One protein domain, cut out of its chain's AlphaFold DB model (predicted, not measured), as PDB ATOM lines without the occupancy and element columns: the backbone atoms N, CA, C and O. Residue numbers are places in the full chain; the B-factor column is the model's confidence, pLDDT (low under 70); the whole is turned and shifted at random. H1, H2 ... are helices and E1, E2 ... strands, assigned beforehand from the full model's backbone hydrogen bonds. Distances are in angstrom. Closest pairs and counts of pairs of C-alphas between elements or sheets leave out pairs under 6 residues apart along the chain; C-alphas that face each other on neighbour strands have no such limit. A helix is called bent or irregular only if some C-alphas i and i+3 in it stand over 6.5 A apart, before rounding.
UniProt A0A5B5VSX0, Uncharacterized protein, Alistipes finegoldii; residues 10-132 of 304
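Overview. This is residues 10 to 132 of the 304 residues of an uncharacterized protein of Alistipes finegoldii (UniProt A0A5B5VSX0). One broad sheet of eight strands, twisted and curled, has helices H1 and H2 over one face and its other face bare; H1 packs on E8 and E7, and H2 covers the E4 end. The hairpin of E1 and E2 makes the other end of the sheet. The printed part has 123 residues, and along it come E1 E2 E3 H1 E4 E5 H2 E6 E7 E8, two named helices and eight named strands of mixed class. The sheet's order is E1 E2 E3 E8 E7 E6 E4 E5, all antiparallel. The whole is compact, with a radius of gyration of the C-alphas of 14.3 A and spans of 41 by 33 by 28 A.

Along the chain. Find C-alpha 10 at (204.068, 279.871, 188.524); from there E1 runs to residue 17, over 22.1 A. E2, residues 22 to 31, covers 28.0 A, and E3, residues 37 to 44, covers 21.0 A. H1, residues 47 to 59, begins at C-alpha 47 at (223.852, 278.013, 184.507) and spans 19.5 A; it is irregular, with C-alphas 48 and 51 7.4 A apart. Next come E4, residues 68 to 75, 21.9 A; E5, residues 80 to 83, 9.6 A; and H2, residues 86 to 96, 15.6 A. E6, residues 102 to 110, covers 24.0 A, E7, residues 114 to 121, 21.1 A, and E8, residues 124 to 131, 22.0 A, ending at C-alpha 131 at (208.651, 297.462, 192.637).

Arrangement. Walk across the sheet from edge strand E1: look for N 14 and O 25 at 2.9 A to E2, N 28 and O 41 at 2.8 A to E3, and N 42 and O 127 at 2.8 A to E8. Go on with N 117 and O 128 at 2.8 A for E7 and E8, N 105 and O 118 at 3.0 A for E6 and E7, N 73 and O 104 at 3.0 A for E4 and E6, and N 74 and O 81 at 2.9 A to edge strand E5. E1 E2 E3 and E6 E7 E8 are meanders, each strand the antiparallel neighbour of the one before. E5, H2 and E6 form a split strand-helix-strand unit, two strands running the same way with E4 between them, and its crossover is right-handed. H1 and H2 on one face make two layers with the sheet. H1 has a height over the sheet of 6.5 A; its closest C-alphas to E8 are those of Ser 50 and Phe 125, 4.7 A. H2 has a height of 10.1 A; its closest C-alphas to E4 are those of Thr 89 and Thr 72, 6.7 A. With residues 55 to 59 alone, H1 only just touches H2, with 3 pairs of C-alphas within 8 A, the closest those of Leu 58 and Ile 86, 6.6 A. In H2 every O i to N i+4 pair is within hydrogen-bond range; in H1, 7 of 9 are.

Size, cuts and confidence. The C-alphas farthest apart, those of Tyr 34 and Gln 95, are 43.7 A apart. The printed part has no cut and no long link. The mean pLDDT of the printed part is 93.2, and no printed residue is under 70.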
ATOM      1  N   PHE A  10     204.329 280.363 189.873       80.69
ATOM      2  CA  PHE A  10     204.068 279.871 188.524       80.69
ATOM      3  C   PHE A  10     205.331 279.963 187.665       80.69
ATOM      4  O   PHE A  10     205.996 281.002 187.661       80.69
ATOM      5  N   TYR A  11     205.634 278.886 186.932       81.00
ATOM      6  CA  TYR A  11     206.814 278.784 186.073       81.00
ATOM      7  C   TYR A  11     206.448 278.764 184.587       81.00
ATOM      8  O   TYR A  11     205.527 278.058 184.174       81.00
ATOM      9  N   LEU A  12     207.211 279.501 183.778       81.56
ATOM     10  CA  LEU A  12     207.113 279.521 182.315       81.56
ATOM     11  C   LEU A  12     208.498 279.382 181.680       81.56
ATOM     12  O   LEU A  12     209.462 279.967 182.163       81.56
ATOM     13  N   GLY A  13     208.580 278.685 180.547       81.75
ATOM     14  CA  GLY A  13     209.743 278.776 179.663       81.75
ATOM     15  C   GLY A  13     209.676 280.044 178.806       81.75
ATOM     16  O   GLY A  13     208.606 280.417 178.319       81.75
ATOM     17  N   SER A  14     210.809 280.709 178.604       85.81
ATOM     18  CA  SER A  14     210.935 281.888 177.736       85.81
ATOM     19  C   SER A  14     212.312 281.952 177.089       85.81
ATOM     20  O   SER A  14     213.217 281.255 177.515       85.81
ATOM     21  N   TYR A  15     212.501 282.782 176.065       87.31
ATOM     22  CA  TYR A  15     213.802 282.920 175.413       87.31
ATOM     23  C   TYR A  15     214.303 284.358 175.484       87.31
ATOM     24  O   TYR A  15     213.588 285.285 175.099       87.31
ATOM     25  N   LEU A  16     215.559 284.529 175.890       87.06
ATOM     26  CA  LEU A  16     216.323 285.737 175.614       87.06
ATOM     27  C   LEU A  16     216.974 285.597 174.244       87.06
ATOM     28  O   LEU A  16     217.855 284.761 174.038       87.06
ATOM     29  N   LYS A  17     216.554 286.443 173.309       85.69
ATOM     30  CA  LYS A  17     217.167 286.518 171.988       85.69
ATOM     31  C   LYS A  17     218.287 287.549 172.007       85.69
ATOM     32  O   LYS A  17     218.020 288.740 172.149       85.69
ATOM     33  N   THR A  18     219.521 287.093 171.836       82.56
ATOM     34  CA  THR A  18     220.672 287.964 171.583       82.56
ATOM     35  C   THR A  18     220.883 288.081 170.064       82.56
ATOM     36  O   THR A  18     220.210 287.391 169.289       82.56
ATOM     37  N   PRO A  19     221.792 288.946 169.575       82.25
ATOM     38  CA  PRO A  19     222.088 289.020 168.144       82.25
ATOM     39  C   PRO A  19     222.606 287.707 167.539       82.25
ATOM     40  O   PRO A  19     222.456 287.493 166.338       82.25
ATOM     41  N   THR A  20     223.221 286.843 168.351       79.88
ATOM     42  CA  THR A  20     223.928 285.636 167.897       79.88
ATOM     43  C   THR A  20     223.345 284.329 168.434       79.88
ATOM     44  O   THR A  20     223.684 283.276 167.901       79.88
ATOM     45  N   ASP A  21     222.487 284.371 169.457       85.38
ATOM     46  CA  ASP A  21     222.001 283.181 170.162       85.38
ATOM     47  C   ASP A  21     220.546 283.353 170.648       85.38
ATOM     48  O   ASP A  21     219.962 284.442 170.638       85.38
ATOM     49  N   SER A  22     219.925 282.254 171.068       90.12
ATOM     50  CA  SER A  22     218.642 282.244 171.773       90.12
ATOM     51  C   SER A  22     218.772 281.383 173.019       90.12
ATOM     52  O   SER A  22     218.899 280.166 172.940       90.12
ATOM     53  N   ILE A  23     218.738 282.035 174.177       91.81
ATOM     54  CA  ILE A  23     219.008 281.413 175.470       91.81
ATOM     55  C   ILE A  23     217.676 281.147 176.159       91.81
ATOM     56  O   ILE A  23     216.887 282.069 176.363       91.81
ATOM     57  N   LEU A  24     217.419 279.885 176.495       93.12
ATOM     58  CA  LEU A  24     216.222 279.478 177.224       93.12
ATOM     59  C   LEU A  24     216.331 279.929 178.687       93.12
ATOM     60  O   LEU A  24     217.336 279.682 179.357       93.12
ATOM     61  N   LEU A  25     215.290 280.600 179.164       93.56
ATOM     62  CA  LEU A  25     215.144 281.106 180.516       93.56
ATOM     63  C   LEU A  25     213.927 280.468 181.184       93.56
ATOM     64  O   LEU A  25     212.841 280.407 180.603       93.56
ATOM     65  N   THR A  26     214.086 280.118 182.452       93.94
ATOM     66  CA  THR A  26     212.973 279.882 183.367       93.94
ATOM     67  C   THR A  26     212.492 281.213 183.925       93.94
ATOM     68  O   THR A  26     213.273 281.966 184.504       93.94
ATOM     69  N   LEU A  27     211.200 281.486 183.774       94.12
ATOM     70  CA  LEU A  27     210.500 282.576 184.443       94.12
ATOM     71  C   LEU A  27     209.772 282.043 185.670       94.12
ATOM     72  O   LEU A  27     209.101 281.019 185.594       94.12
ATOM     73  N   CYS A  28     209.862 282.783 186.763       94.19
ATOM     74  CA  CYS A  28     209.175 282.564 188.022       94.19
ATOM     75  C   CYS A  28     208.377 283.829 188.349       94.19
ATOM     76  O   CYS A  28     208.944 284.924 188.374       94.19
ATOM     77  N   VAL A  29     207.070 283.695 188.569       93.44
ATOM     78  CA  VAL A  29     206.216 284.801 189.022       93.44
ATOM     79  C   VAL A  29     205.814 284.548 190.465       93.44
ATOM     80  O   VAL A  29     205.170 283.542 190.766       93.44
ATOM     81  N   GLU A  30     206.187 285.477 191.335       92.44
ATOM     82  CA  GLU A  30     205.858 285.460 192.755       92.44
ATOM     83  C   GLU A  30     204.715 286.431 193.027       92.44
ATOM     84  O   GLU A  30     204.677 287.539 192.481       92.44
ATOM     85  N   LYS A  31     203.792 286.022 193.897       90.56
ATOM     86  CA  LYS A  31     202.683 286.863 194.341       90.56
ATOM     87  C   LYS A  31     202.916 287.410 195.746       90.56
ATOM     88  O   LYS A  31     203.646 286.801 196.527       90.56
ATOM     89  N   ASP A  32     202.301 288.548 196.049       86.31
ATOM     90  CA  ASP A  32     202.156 289.029 197.422       86.31
ATOM     91  C   ASP A  32     200.977 288.346 198.141       86.31
ATOM     92  O   ASP A  32     200.232 287.567 197.539       86.31
ATOM     93  N   ASP A  33     200.800 288.651 199.431       84.81
ATOM     94  CA  ASP A  33     199.720 288.119 200.282       84.81
ATOM     95  C   ASP A  33     198.304 288.478 199.769       84.81
ATOM     96  O   ASP A  33     197.310 287.947 200.264       84.81
ATOM     97  N   TYR A  34     198.204 289.352 198.761       86.31
ATOM     98  CA  TYR A  34     196.964 289.834 198.152       86.31
ATOM     99  C   TYR A  34     196.808 289.379 196.693       86.31
ATOM    100  O   TYR A  34     196.059 289.992 195.932       86.31
ATOM    101  N   ASP A  35     197.527 288.327 196.289       88.00
ATOM    102  CA  ASP A  35     197.506 287.749 194.942       88.00
ATOM    103  C   ASP A  35     198.004 288.672 193.806       88.00
ATOM    104  O   ASP A  35     197.913 288.308 192.626       88.00
ATOM    105  N   ASN A  36     198.591 289.830 194.122       88.88
ATOM    106  CA  ASN A  36     199.211 290.700 193.121       88.88
ATOM    107  C   ASN A  36     200.604 290.186 192.763       88.88
ATOM    108  O   ASN A  36     201.267 289.546 193.572       88.88
ATOM    109  N   VAL A  37     201.096 290.517 191.567       90.38
ATOM    110  CA  VAL A  37     202.483 290.207 191.188       90.38
ATOM    111  C   VAL A  37     203.447 291.008 192.072       90.38
ATOM    112  O   VAL A  37     203.453 292.236 192.021       90.38
ATOM    113  N   LYS A  38     204.274 290.307 192.858       90.06
ATOM    114  CA  LYS A  38     205.344 290.879 193.693       90.06
ATOM    115  C   LYS A  38     206.622 291.064 192.877       90.06
ATOM    116  O   LYS A  38     207.178 292.160 192.825       90.06
ATOM    117  N   THR A  39     207.051 289.988 192.219       93.56
ATOM    118  CA  THR A  39     208.292 289.930 191.440       93.56
ATOM    119  C   THR A  39     208.115 288.988 190.254       93.56
ATOM    120  O   THR A  39     207.454 287.954 190.360       93.56
ATOM    121  N   ILE A  40     208.749 289.317 189.131       95.50
ATOM    122  CA  ILE A  40     208.977 288.382 188.025       95.50
ATOM    123  C   ILE A  40     210.482 288.150 187.926       95.50
ATOM    124  O   ILE A  40     211.227 289.098 187.690       95.50
ATOM    125  N   THR A  41     210.921 286.906 188.085       96.06
ATOM    126  CA  THR A  41     212.333 286.516 188.040       96.06
ATOM    127  C   THR A  41     212.597 285.637 186.826       96.06
ATOM    128  O   THR A  41     211.873 284.674 186.598       96.06
ATOM    129  N   ALA A  42     213.641 285.936 186.060       96.00
ATOM    130  CA  ALA A  42     214.114 285.137 184.938       96.00
ATOM    131  C   ALA A  42     215.546 284.657 185.195       96.00
ATOM    132  O   ALA A  42     216.392 285.455 185.596       96.00
ATOM    133  N   ALA A  43     215.841 283.391 184.920       96.12
ATOM    134  CA  ALA A  43     217.196 282.843 184.984       96.12
ATOM    135  C   ALA A  43     217.422 281.838 183.843       96.12
ATOM    136  O   ALA A  43     216.464 281.177 183.436       96.12
ATOM    137  N   PRO A  44     218.640 281.714 183.291       95.44
ATOM    138  CA  PRO A  44     218.940 280.741 182.252       95.44
ATOM    139  C   PRO A  44     218.786 279.323 182.789       95.44
ATOM    140  O   PRO A  44     219.203 279.028 183.907       95.44
ATOM    141  N   GLU A  45     218.217 278.438 181.971       93.38
ATOM    142  CA  GLU A  45     218.145 277.013 182.319       93.38
ATOM    143  C   GLU A  45     219.527 276.357 182.356       93.38
ATOM    144  O   GLU A  45     219.747 275.437 183.139       93.38
ATOM    145  N   ASP A  46     220.459 276.844 181.531       93.88
ATOM    146  CA  ASP A  46     221.868 276.464 181.573       93.88
ATOM    147  C   ASP A  46     222.661 277.475 182.422       93.88
ATOM    148  O   ASP A  46     222.925 278.593 181.956       93.88
ATOM    149  N   PRO A  47     223.102 277.110 183.642       92.19
ATOM    150  CA  PRO A  47     223.852 278.013 184.507       92.19
ATOM    151  C   PRO A  47     225.169 278.489 183.891       92.19
ATOM    152  O   PRO A  47     225.629 279.576 184.247       92.19
ATOM    153  N   ALA A  48     225.756 277.739 182.947       94.25
ATOM    154  CA  ALA A  48     226.994 278.128 182.271       94.25
ATOM    155  C   ALA A  48     226.835 279.413 181.439       94.25
ATOM    156  O   ALA A  48     227.820 280.099 181.178       94.25
ATOM    157  N   LYS A  49     225.599 279.777 181.074       94.69
ATOM    158  CA  LYS A  49     225.273 281.015 180.353       94.69
ATOM    159  C   LYS A  49     225.126 282.234 181.266       94.69
ATOM    160  O   LYS A  49     224.972 283.339 180.757       94.69
ATOM    161  N   SER A  50     225.164 282.068 182.590       95.69
ATOM    162  CA  SER A  50     224.848 283.141 183.544       95.69
ATOM    163  C   SER A  50     225.692 284.398 183.345       95.69
ATOM    164  O   SER A  50     225.144 285.495 183.247       95.69
ATOM    165  N   LEU A  51     227.016 284.245 183.246       95.50
ATOM    166  CA  LEU A  51     227.916 285.386 183.099       95.50
ATOM    167  C   LEU A  51     227.721 286.091 181.750       95.50
ATOM    168  O   LEU A  51     227.615 287.315 181.723       95.50
ATOM    169  N   ASP A  52     227.606 285.329 180.661       93.94
ATOM    170  CA  ASP A  52     227.391 285.869 179.311       93.94
ATOM    171  C   ASP A  52     226.079 286.659 179.229       93.94
ATOM    172  O   ASP A  52     226.036 287.765 178.687       93.94
ATOM    173  N   VAL A  53     225.001 286.111 179.801       94.88
ATOM    174  CA  VAL A  53     223.690 286.770 179.842       94.88
ATOM    175  C   VAL A  53     223.756 288.047 180.674       94.88
ATOM    176  O   VAL A  53     223.290 289.090 180.220       94.88
ATOM    177  N   TRP A  54     224.359 287.989 181.863       96.50
ATOM    178  CA  TRP A  54     224.505 289.158 182.723       96.50
ATOM    179  C   TRP A  54     225.297 290.273 182.023       96.50
ATOM    180  O   TRP A  54     224.823 291.407 181.939       96.50
ATOM    181  N   GLN A  55     226.450 289.949 181.426       96.00
ATOM    182  CA  GLN A  55     227.259 290.911 180.668       96.00
ATOM    183  C   GLN A  55     226.491 291.491 179.476       96.00
ATOM    184  O   GLN A  55     226.568 292.696 179.220       96.00
ATOM    185  N   TYR A  56     225.720 290.668 178.761       95.44
ATOM    186  CA  TYR A  56     224.883 291.127 177.657       95.44
ATOM    187  C   TYR A  56     223.834 292.142 178.125       95.44
ATOM    188  O   TYR A  56     223.692 293.197 177.506       95.44
ATOM    189  N   CYS A  57     223.144 291.877 179.239       95.31
ATOM    190  CA  CYS A  57     222.143 292.794 179.786       95.31
ATOM    191  C   CYS A  57     222.733 294.165 180.137       95.31
ATOM    192  O   CYS A  57     222.114 295.188 179.847       95.31
ATOM    193  N   LEU A  58     223.939 294.192 180.707       96.31
ATOM    194  CA  LEU A  58     224.633 295.431 181.064       96.31
ATOM    195  C   LEU A  58     225.141 296.187 179.828       96.31
ATOM    196  O   LEU A  58     224.888 297.379 179.677       96.31
ATOM    197  N   THR A  59     225.827 295.497 178.917       95.81
ATOM    198  CA  THR A  59     226.446 296.117 177.728       95.81
ATOM    199  C   THR A  59     225.433 296.500 176.647       95.81
ATOM    200  O   THR A  59     225.706 297.374 175.830       95.81
ATOM    201  N   SER A  60     224.248 295.880 176.652       95.12
ATOM    202  CA  SER A  60     223.159 296.151 175.705       95.12
ATOM    203  C   SER A  60     221.975 296.882 176.345       95.12
ATOM    204  O   SER A  60     220.877 296.865 175.790       95.12
ATOM    205  N   ALA A  61     222.171 297.530 177.499       93.50
ATOM    206  CA  ALA A  61     221.087 298.119 178.287       93.50
ATOM    207  C   ALA A  61     220.210 299.114 177.505       93.50
ATOM    208  O   ALA A  61     218.985 299.111 177.654       93.50
ATOM    209  N   GLU A  62     220.813 299.923 176.628       91.75
ATOM    210  CA  GLU A  62     220.087 300.860 175.762       91.75
ATOM    211  C   GLU A  62     219.205 300.126 174.740       91.75
ATOM    212  O   GLU A  62     218.010 300.407 174.624       91.75
ATOM    213  N   ALA A  63     219.762 299.130 174.042       91.81
ATOM    214  CA  ALA A  63     219.032 298.335 173.054       91.81
ATOM    215  C   ALA A  63     217.881 297.538 173.690       91.81
ATOM    216  O   ALA A  63     216.816 297.386 173.089       91.81
ATOM    217  N   LEU A  64     218.086 297.076 174.925       91.50
ATOM    218  CA  LEU A  64     217.093 296.381 175.741       91.50
ATOM    219  C   LEU A  64     216.085 297.332 176.407       91.50
ATOM    220  O   LEU A  64     215.122 296.861 177.006       91.50
ATOM    221  N   ARG A  65     216.271 298.655 176.277       92.31
ATOM    222  CA  ARG A  65     215.404 299.701 176.842       92.31
ATOM    223  C   ARG A  65     215.204 299.552 178.351       92.31
ATOM    224  O   ARG A  65     214.097 299.724 178.855       92.31
ATOM    225  N   LEU A  66     216.285 299.259 179.074       92.12
ATOM    226  CA  LEU A  66     216.238 299.029 180.523       92.12
ATOM    227  C   LEU A  66     216.000 300.312 181.338       92.12
ATOM    228  O   LEU A  66     215.802 300.239 182.545       92.12
ATOM    229  N   GLY A  67     215.960 301.480 180.696       93.56
ATOM    230  CA  GLY A  67     215.733 302.761 181.362       93.56
ATOM    231  C   GLY A  67     217.010 303.319 181.986       93.56
ATOM    232  O   GLY A  67     218.107 303.129 181.460       93.56
ATOM    233  N   THR A  68     216.868 304.049 183.090       95.56
ATOM    234  CA  THR A  68     217.994 304.744 183.732       95.56
ATOM    235  C   THR A  68     218.806 303.776 184.579       95.56
ATOM    236  O   THR A  68     218.254 303.142 185.474       95.56
ATOM    237  N   PHE A  69     220.117 303.699 184.357       97.06
ATOM    238  CA  PHE A  69     221.021 302.998 185.267       97.06
ATOM    239  C   PHE A  69     221.121 303.751 186.600       97.06
ATOM    240  O   PHE A  69     221.422 304.943 186.612       97.06
ATOM    241  N   LEU A  70     220.858 303.062 187.712       96.38
ATOM    242  CA  LEU A  70     220.840 303.647 189.060       96.38
ATOM    243  C   LEU A  70     222.039 303.222 189.917       96.38
ATOM    244  O   LEU A  70     222.183 303.688 191.044       96.38
ATOM    245  N   GLY A  71     222.892 302.343 189.391       97.62
ATOM    246  CA  GLY A  71     224.051 301.803 190.090       97.62
ATOM    247  C   GLY A  71     224.009 300.283 190.225       97.62
ATOM    248  O   GLY A  71     222.993 299.630 189.976       97.62
ATOM    249  N   THR A  72     225.136 299.719 190.655       98.38
ATOM    250  CA  THR A  72     225.231 298.307 191.045       98.38
ATOM    251  C   THR A  72     225.566 298.211 192.522       98.38
ATOM    252  O   THR A  72     226.683 298.542 192.918       98.38
ATOM    253  N   LYS A  73     224.623 297.724 193.335       97.56
ATOM    254  CA  LYS A  73     224.911 297.360 194.729       97.56
ATOM    255  C   LYS A  73     225.711 296.068 194.733       97.56
ATOM    256  O   LYS A  73     225.301 295.115 194.074       97.56
ATOM    257  N   TYR A  74     226.821 296.023 195.459       96.12
ATOM    258  CA  TYR A  74     227.641 294.821 195.521       96.12
ATOM    259  C   TYR A  74     228.112 294.480 196.934       96.12
ATOM    260  O   TYR A  74     228.251 295.347 197.805       96.12
ATOM    261  N   LYS A  75     228.380 293.191 197.134       94.31
ATOM    262  CA  LYS A  75     228.999 292.619 198.327       94.31
ATOM    263  C   LYS A  75     229.933 291.485 197.911       94.31
ATOM    264  O   LYS A  75     229.551 290.637 197.115       94.31
ATOM    265  N   SER A  76     231.126 291.467 198.482       90.44
ATOM    266  CA  SER A  76     232.133 290.412 198.382       90.44
ATOM    267  C   SER A  76     232.709 290.133 199.782       90.44
ATOM    268  O   SER A  76     232.387 290.863 200.729       90.44
ATOM    269  N   PRO A  77     233.572 289.116 199.964       87.12
ATOM    270  CA  PRO A  77     234.194 288.846 201.263       87.12
ATOM    271  C   PRO A  77     235.032 290.014 201.799       87.12
ATOM    272  O   PRO A  77     235.160 290.180 203.010       87.12
ATOM    273  N   SER A  78     235.608 290.826 200.906       83.19
ATOM    274  CA  SER A  78     236.536 291.905 201.261       83.19
ATOM    275  C   SER A  78     235.925 293.304 201.219       83.19
ATOM    276  O   SER A  78     236.527 294.233 201.756       83.19
ATOM    277  N   SER A  79     234.781 293.500 200.557       88.44
ATOM    278  CA  SER A  79     234.188 294.832 200.400       88.44
ATOM    279  C   SER A  79     232.702 294.803 200.040       88.44
ATOM    280  O   SER A  79     232.146 293.807 199.590       88.44
ATOM    281  N   SER A  80     232.044 295.943 200.218       92.44
ATOM    282  CA  SER A  80     230.688 296.191 199.734       92.44
ATOM    283  C   SER A  80     230.538 297.655 199.346       92.44
ATOM    284  O   SER A  80     231.254 298.506 199.876       92.44
ATOM    285  N   GLY A  81     229.584 297.969 198.478       94.31
ATOM    286  CA  GLY A  81     229.313 299.351 198.098       94.31
ATOM    287  C   GLY A  81     228.379 299.466 196.906       94.31
ATOM    288  O   GLY A  81     227.605 298.554 196.614       94.31
ATOM    289  N   VAL A  82     228.462 300.605 196.219       96.69
ATOM    290  CA  VAL A  82     227.684 300.888 195.011       96.69
ATOM    291  C   VAL A  82     228.615 301.379 193.911       96.69
ATOM    292  O   VAL A  82     229.254 302.420 194.063       96.69
ATOM    293  N   PHE A  83     228.673 300.652 192.796       97.62
ATOM    294  CA  PHE A  83     229.318 301.145 191.582       97.62
ATOM    295  C   PHE A  83     228.396 302.131 190.868       97.62
ATOM    296  O   PHE A  83     227.212 301.848 190.677       97.62
ATOM    297  N   GLN A  84     228.950 303.277 190.468       97.00
ATOM    298  CA  GLN A  84     228.207 304.368 189.826       97.00
ATOM    299  C   GLN A  84     228.165 304.245 188.300       97.00
ATOM    300  O   GLN A  84     227.423 304.977 187.648       97.00
ATOM    301  N   THR A  85     228.928 303.315 187.720       97.44
ATOM    302  CA  THR A  85     228.928 303.048 186.279       97.44
ATOM    303  C   THR A  85     228.854 301.549 185.979       97.44
ATOM    304  O   THR A  85     229.221 300.693 186.796       97.44
ATOM    305  N   ILE A  86     228.367 301.228 184.778       97.44
ATOM    306  CA  ILE A  86     228.372 299.860 184.249       97.44
ATOM    307  C   ILE A  86     229.816 299.380 184.046       97.44
ATOM    308  O   ILE A  86     230.126 298.245 184.396       97.44
ATOM    309  N   ASP A  87     230.712 300.249 183.573       97.50
ATOM    310  CA  ASP A  87     232.116 299.903 183.343       97.50
ATOM    311  C   ASP A  87     232.834 299.516 184.639       97.50
ATOM    312  O   ASP A  87     233.519 298.496 184.669       97.50
ATOM    313  N   ASP A  88     232.632 300.257 185.734       96.62
ATOM    314  CA  ASP A  88     233.197 299.897 187.044       96.62
ATOM    315  C   ASP A  88     232.698 298.523 187.504       96.62
ATOM    316  O   ASP A  88     233.469 297.704 188.006       96.62
ATOM    317  N   THR A  89     231.409 298.255 187.277       96.44
ATOM    318  CA  THR A  89     230.782 296.970 187.602       96.44
ATOM    319  C   THR A  89     231.425 295.827 186.808       96.44
ATOM    320  O   THR A  89     231.833 294.819 187.388       96.44
ATOM    321  N   LEU A  90     231.546 295.978 185.486       97.31
ATOM    322  CA  LEU A  90     232.133 294.969 184.598       97.31
ATOM    323  C   LEU A  90     233.619 294.746 184.903       97.31
ATOM    324  O   LEU A  90     234.062 293.601 184.992       97.31
ATOM    325  N   ASN A  91     234.375 295.827 185.111       96.25
ATOM    326  CA  ASN A  91     235.799 295.774 185.430       96.25
ATOM    327  C   ASN A  91     236.053 295.051 186.753       96.25
ATOM    328  O   ASN A  91     236.971 294.236 186.830       96.25
ATOM    329  N   HIS A  92     235.229 295.301 187.775       94.00
ATOM    330  CA  HIS A  92     235.349 294.612 189.057       94.00
ATOM    331  C   HIS A  92     235.157 293.098 188.902       94.00
ATOM    332  O   HIS A  92     236.013 292.323 189.326       94.00
ATOM    333  N   ILE A  93     234.088 292.668 188.226       94.81
ATOM    334  CA  ILE A  93     233.825 291.239 187.999       94.81
ATOM    335  C   ILE A  93     234.914 290.591 187.133       94.81
ATOM    336  O   ILE A  93     235.322 289.463 187.402       94.81
ATOM    337  N   ALA A  94     235.447 291.292 186.131       95.12
ATOM    338  CA  ALA A  94     236.541 290.774 185.310       95.12
ATOM    339  C   ALA A  94     237.850 290.581 186.104       95.12
ATOM    340  O   ALA A  94     238.594 289.639 185.838       95.12
ATOM    341  N   GLN A  95     238.137 291.461 187.070       93.31
ATOM    342  CA  GLN A  95     239.364 291.413 187.876       93.31
ATOM    343  C   GLN A  95     239.284 290.427 189.044       93.31
ATOM    344  O   GLN A  95     240.288 289.805 189.388       93.31
ATOM    345  N   HIS A  96     238.110 290.299 189.661       91.62
ATOM    346  CA  HIS A  96     237.931 289.549 190.906       91.62
ATOM    347  C   HIS A  96     237.143 288.246 190.734       91.62
ATOM    348  O   HIS A  96     237.116 287.420 191.644       91.62
ATOM    349  N   GLY A  97     236.550 288.024 189.560       92.25
ATOM    350  CA  GLY A  97     235.673 286.892 189.307       92.25
ATOM    351  C   GLY A  97     234.294 287.070 189.942       92.25
ATOM    352  O   GLY A  97     233.896 288.160 190.346       92.25
ATOM    353  N   THR A  98     233.540 285.974 189.989       93.69
ATOM    354  CA  THR A  98     232.140 285.957 190.441       93.69
ATOM    355  C   THR A  98     231.933 285.197 191.748       93.69
ATOM    356  O   THR A  98     230.841 285.243 192.311       93.69
ATOM    357  N   ALA A  99     232.961 284.489 192.226       93.06
ATOM    358  CA  ALA A  99     232.887 283.689 193.441       93.06
ATOM    359  C   ALA A  99     232.639 284.586 194.660       93.06
ATOM    360  O   ALA A  99     233.259 285.643 194.792       93.06
ATOM    361  N   GLU A 100     231.704 284.170 195.519       91.06
ATOM    362  CA  GLU A 100     231.324 284.870 196.759       91.06
ATOM    363  C   GLU A 100     230.917 286.344 196.560       91.06
ATOM    364  O   GLU A 100     230.904 287.135 197.503       91.06
ATOM    365  N   THR A 101     230.576 286.717 195.324       93.69
ATOM    366  CA  THR A 101     230.205 288.078 194.956       93.69
ATOM    367  C   THR A 101     228.720 288.132 194.641       93.69
ATOM    368  O   THR A 101     228.229 287.392 193.789       93.69
ATOM    369  N   LEU A 102     228.028 289.047 195.311       96.50
ATOM    370  CA  LEU A 102     226.692 289.499 194.958       96.50
ATOM    371  C   LEU A 102     226.824 290.854 194.265       96.50
ATOM    372  O   LEU A 102     227.379 291.785 194.844       96.50
ATOM    373  N   ALA A 103     226.288 290.981 193.058       97.50
ATOM    374  CA  ALA A 103     226.177 292.234 192.327       97.50
ATOM    375  C   ALA A 103     224.745 292.392 191.811       97.50
ATOM    376  O   ALA A 103     224.282 291.587 191.011       97.50
ATOM    377  N   CYS A 104     224.045 293.429 192.256       98.25
ATOM    378  CA  CYS A 104     222.688 293.770 191.845       98.25
ATOM    379  C   CYS A 104     222.735 295.052 191.015       98.25
ATOM    380  O   CYS A 104     222.769 296.147 191.579       98.25
ATOM    381  N   THR A 105     222.764 294.924 189.689       98.38
ATOM    382  CA  THR A 105     222.744 296.060 188.756       98.38
ATOM    383  C   THR A 105     221.305 296.521 188.566       98.38
ATOM    384  O   THR A 105     220.469 295.750 188.095       98.38
ATOM    385  N   ILE A 106     221.003 297.759 188.955       98.12
ATOM    386  CA  ILE A 106     219.634 298.268 189.072       98.12
ATOM    387  C   ILE A 106     219.363 299.285 187.964       98.12
ATOM    388  O   ILE A 106     220.103 300.257 187.795       98.12
ATOM    389  N   PHE A 107     218.254 299.091 187.255       98.00
ATOM    390  CA  PHE A 107     217.729 300.054 186.299       98.00
ATOM    391  C   PHE A 107     216.303 300.486 186.651       98.00
ATOM    392  O   PHE A 107     215.439 299.659 186.948       98.00
ATOM    393  N   GLY A 108     216.038 301.789 186.570       96.94
ATOM    394  CA  GLY A 108     214.703 302.372 186.658       96.94
ATOM    395  C   GLY A 108     213.969 302.275 185.325       96.94
ATOM    396  O   GLY A 108     214.055 303.195 184.513       96.94
ATOM    397  N   VAL A 109     213.235 301.179 185.117       95.06
ATOM    398  CA  VAL A 109     212.436 300.946 183.896       95.06
ATOM    399  C   VAL A 109     211.174 301.804 183.857       95.06
ATOM    400  O   VAL A 109     210.783 302.288 182.798       95.06
ATOM    401  N   VAL A 110     210.554 302.025 185.020       93.50
ATOM    402  CA  VAL A 110     209.455 302.974 185.203       93.50
ATOM    403  C   VAL A 110     209.798 303.815 186.429       93.50
ATOM    404  O   VAL A 110     209.815 303.270 187.540       93.50
ATOM    405  N   PRO A 111     210.106 305.114 186.260       86.38
ATOM    406  CA  PRO A 111     210.520 305.970 187.364       86.38
ATOM    407  C   PRO A 111     209.556 305.880 188.549       86.38
ATOM    408  O   PRO A 111     208.350 306.037 188.379       86.38
ATOM    409  N   GLN A 112     210.102 305.624 189.742       86.81
ATOM    410  CA  GLN A 112     209.358 305.538 191.010       86.81
ATOM    411  C   GLN A 112     208.261 304.456 191.078       86.81
ATOM    412  O   GLN A 112     207.445 304.464 192.004       86.81
ATOM    413  N   ALA A 113     208.235 303.517 190.130       92.12
ATOM    414  CA  ALA A 113     207.297 302.402 190.149       92.12
ATOM    415  C   ALA A 113     208.000 301.048 190.077       92.12
ATOM    416  O   ALA A 113     207.682 300.167 190.872       92.12
ATOM    417  N   ALA A 114     208.956 300.871 189.160       95.31
ATOM    418  CA  ALA A 114     209.534 299.560 188.898       95.31
ATOM    419  C   ALA A 114     211.032 299.607 188.591       95.31
ATOM    420  O   ALA A 114     211.520 300.474 187.856       95.31
ATOM    421  N   TYR A 115     211.734 298.609 189.118       97.62
ATOM    422  CA  TYR A 115     213.120 298.301 188.809       97.62
ATOM    423  C   TYR A 115     213.233 297.027 187.980       97.62
ATOM    424  O   TYR A 115     212.548 296.040 188.248       97.62
ATOM    425  N   ALA A 116     214.162 297.044 187.024       97.75
ATOM    426  CA  ALA A 116     214.779 295.837 186.497       97.75
ATOM    427  C   ALA A 116     216.138 295.647 187.183       97.75
ATOM    428  O   ALA A 116     216.986 296.539 187.149       97.75
ATOM    429  N   VAL A 117     216.338 294.496 187.817       98.19
ATOM    430  CA  VAL A 117     217.550 294.162 188.568       98.19
ATOM    431  C   VAL A 117     218.226 292.972 187.911       98.19
ATOM    432  O   VAL A 117     217.662 291.884 187.870       98.19
ATOM    433  N   PHE A 118     219.446 293.169 187.431       98.06
ATOM    434  CA  PHE A 118     220.282 292.122 186.855       98.06
ATOM    435  C   PHE A 118     221.294 291.700 187.910       98.06
ATOM    436  O   PHE A 118     222.299 292.374 188.144       98.06
ATOM    437  N   GLN A 119     220.963 290.615 188.600       97.88
ATOM    438  CA  GLN A 119     221.741 290.082 189.698       97.88
ATOM    439  C   GLN A 119     222.713 289.017 189.205       97.88
ATOM    440  O   GLN A 119     222.339 288.124 188.447       97.88
ATOM    441  N   LEU A 120     223.937 289.088 189.710       97.44
ATOM    442  CA  LEU A 120     224.915 288.017 189.685       97.44
ATOM    443  C   LEU A 120     225.230 287.648 191.135       97.44
ATOM    444  O   LEU A 120     225.686 288.500 191.891       97.44
ATOM    445  N   ASP A 121     224.949 286.413 191.529       96.44
ATOM    446  CA  ASP A 121     225.180 285.912 192.885       96.44
ATOM    447  C   ASP A 121     225.972 284.614 192.820       96.44
ATOM    448  O   ASP A 121     225.496 283.609 192.290       96.44
ATOM    449  N   ASN A 122     227.220 284.660 193.285       95.12
ATOM    450  CA  ASN A 122     228.158 283.543 193.213       95.12
ATOM    451  C   ASN A 122     228.240 282.921 191.799       95.12
ATOM    452  O   ASN A 122     228.274 281.703 191.622       95.12
ATOM    453  N   GLY A 123     228.202 283.774 190.770       94.75
ATOM    454  CA  GLY A 123     228.223 283.384 189.357       94.75
ATOM    455  C   GLY A 123     226.877 282.977 188.749       94.75
ATOM    456  O   GLY A 123     226.806 282.845 187.530       94.75
ATOM    457  N   ALA A 124     225.816 282.832 189.542       97.00
ATOM    458  CA  ALA A 124     224.472 282.566 189.043       97.00
ATOM    459  C   ALA A 124     223.755 283.874 188.692       97.00
ATOM    460  O   ALA A 124     223.727 284.820 189.482       97.00
ATOM    461  N   PHE A 125     223.162 283.931 187.502       97.50
ATOM    462  CA  PHE A 125     222.439 285.108 187.040       97.50
ATOM    463  C   PHE A 125     220.939 285.003 187.313       97.50
ATOM    464  O   PHE A 125     220.325 283.959 187.094       97.50
ATOM    465  N   SER A 126     220.337 286.128 187.692       96.94
ATOM    466  CA  SER A 126     218.893 286.330 187.599       96.94
ATOM    467  C   SER A 126     218.555 287.759 187.168       96.94
ATOM    468  O   SER A 126     219.201 288.721 187.579       96.94
ATOM    469  N   ALA A 127     217.515 287.910 186.354       97.06
ATOM    470  CA  ALA A 127     216.872 289.187 186.072       97.06
ATOM    471  C   ALA A 127     215.565 289.271 186.857       97.06
ATOM    472  O   ALA A 127     214.746 288.362 186.773       97.06
ATOM    473  N   ARG A 128     215.341 290.359 187.593       96.69
ATOM    474  CA  ARG A 128     214.121 290.579 188.375       96.69
ATOM    475  C   ARG A 128     213.428 291.855 187.934       96.69
ATOM    476  O   ARG A 128     214.063 292.901 187.886       96.69
ATOM    477  N   LEU A 129     212.133 291.778 187.654       96.38
ATOM    478  CA  LEU A 129     211.251 292.937 187.570       96.38
ATOM    479  C   LEU A 129     210.475 293.030 188.884       96.38
ATOM    480  O   LEU A 129     209.767 292.089 189.246       96.38
ATOM    481  N   MET A 130     210.631 294.140 189.599       95.94
ATOM    482  CA  MET A 130     210.056 294.344 190.932       95.94
ATOM    483  C   MET A 130     209.684 295.810 191.158       95.94
ATOM    484  O   MET A 130     210.121 296.687 190.411       95.94
ATOM    485  N   ASN A 131     208.909 296.087 192.209       95.62
ATOM    486  CA  ASN A 131     208.651 297.462 192.637       95.62
ATOM    487  C   ASN A 131     209.958 298.192 192.962       95.62
ATOM    488  O   ASN A 131     210.905 297.590 193.462       95.62
ATOM    489  N   SER A 132     209.987 299.501 192.725       96.12
ATOM    490  CA  SER A 132     211.112 300.367 193.102       96.12
ATOM    491  C   SER A 132     211.006 300.930 194.525       96.12
ATOM    492  O   SER A 132     211.667 301.913 194.850       96.12
TER     493      SER A 132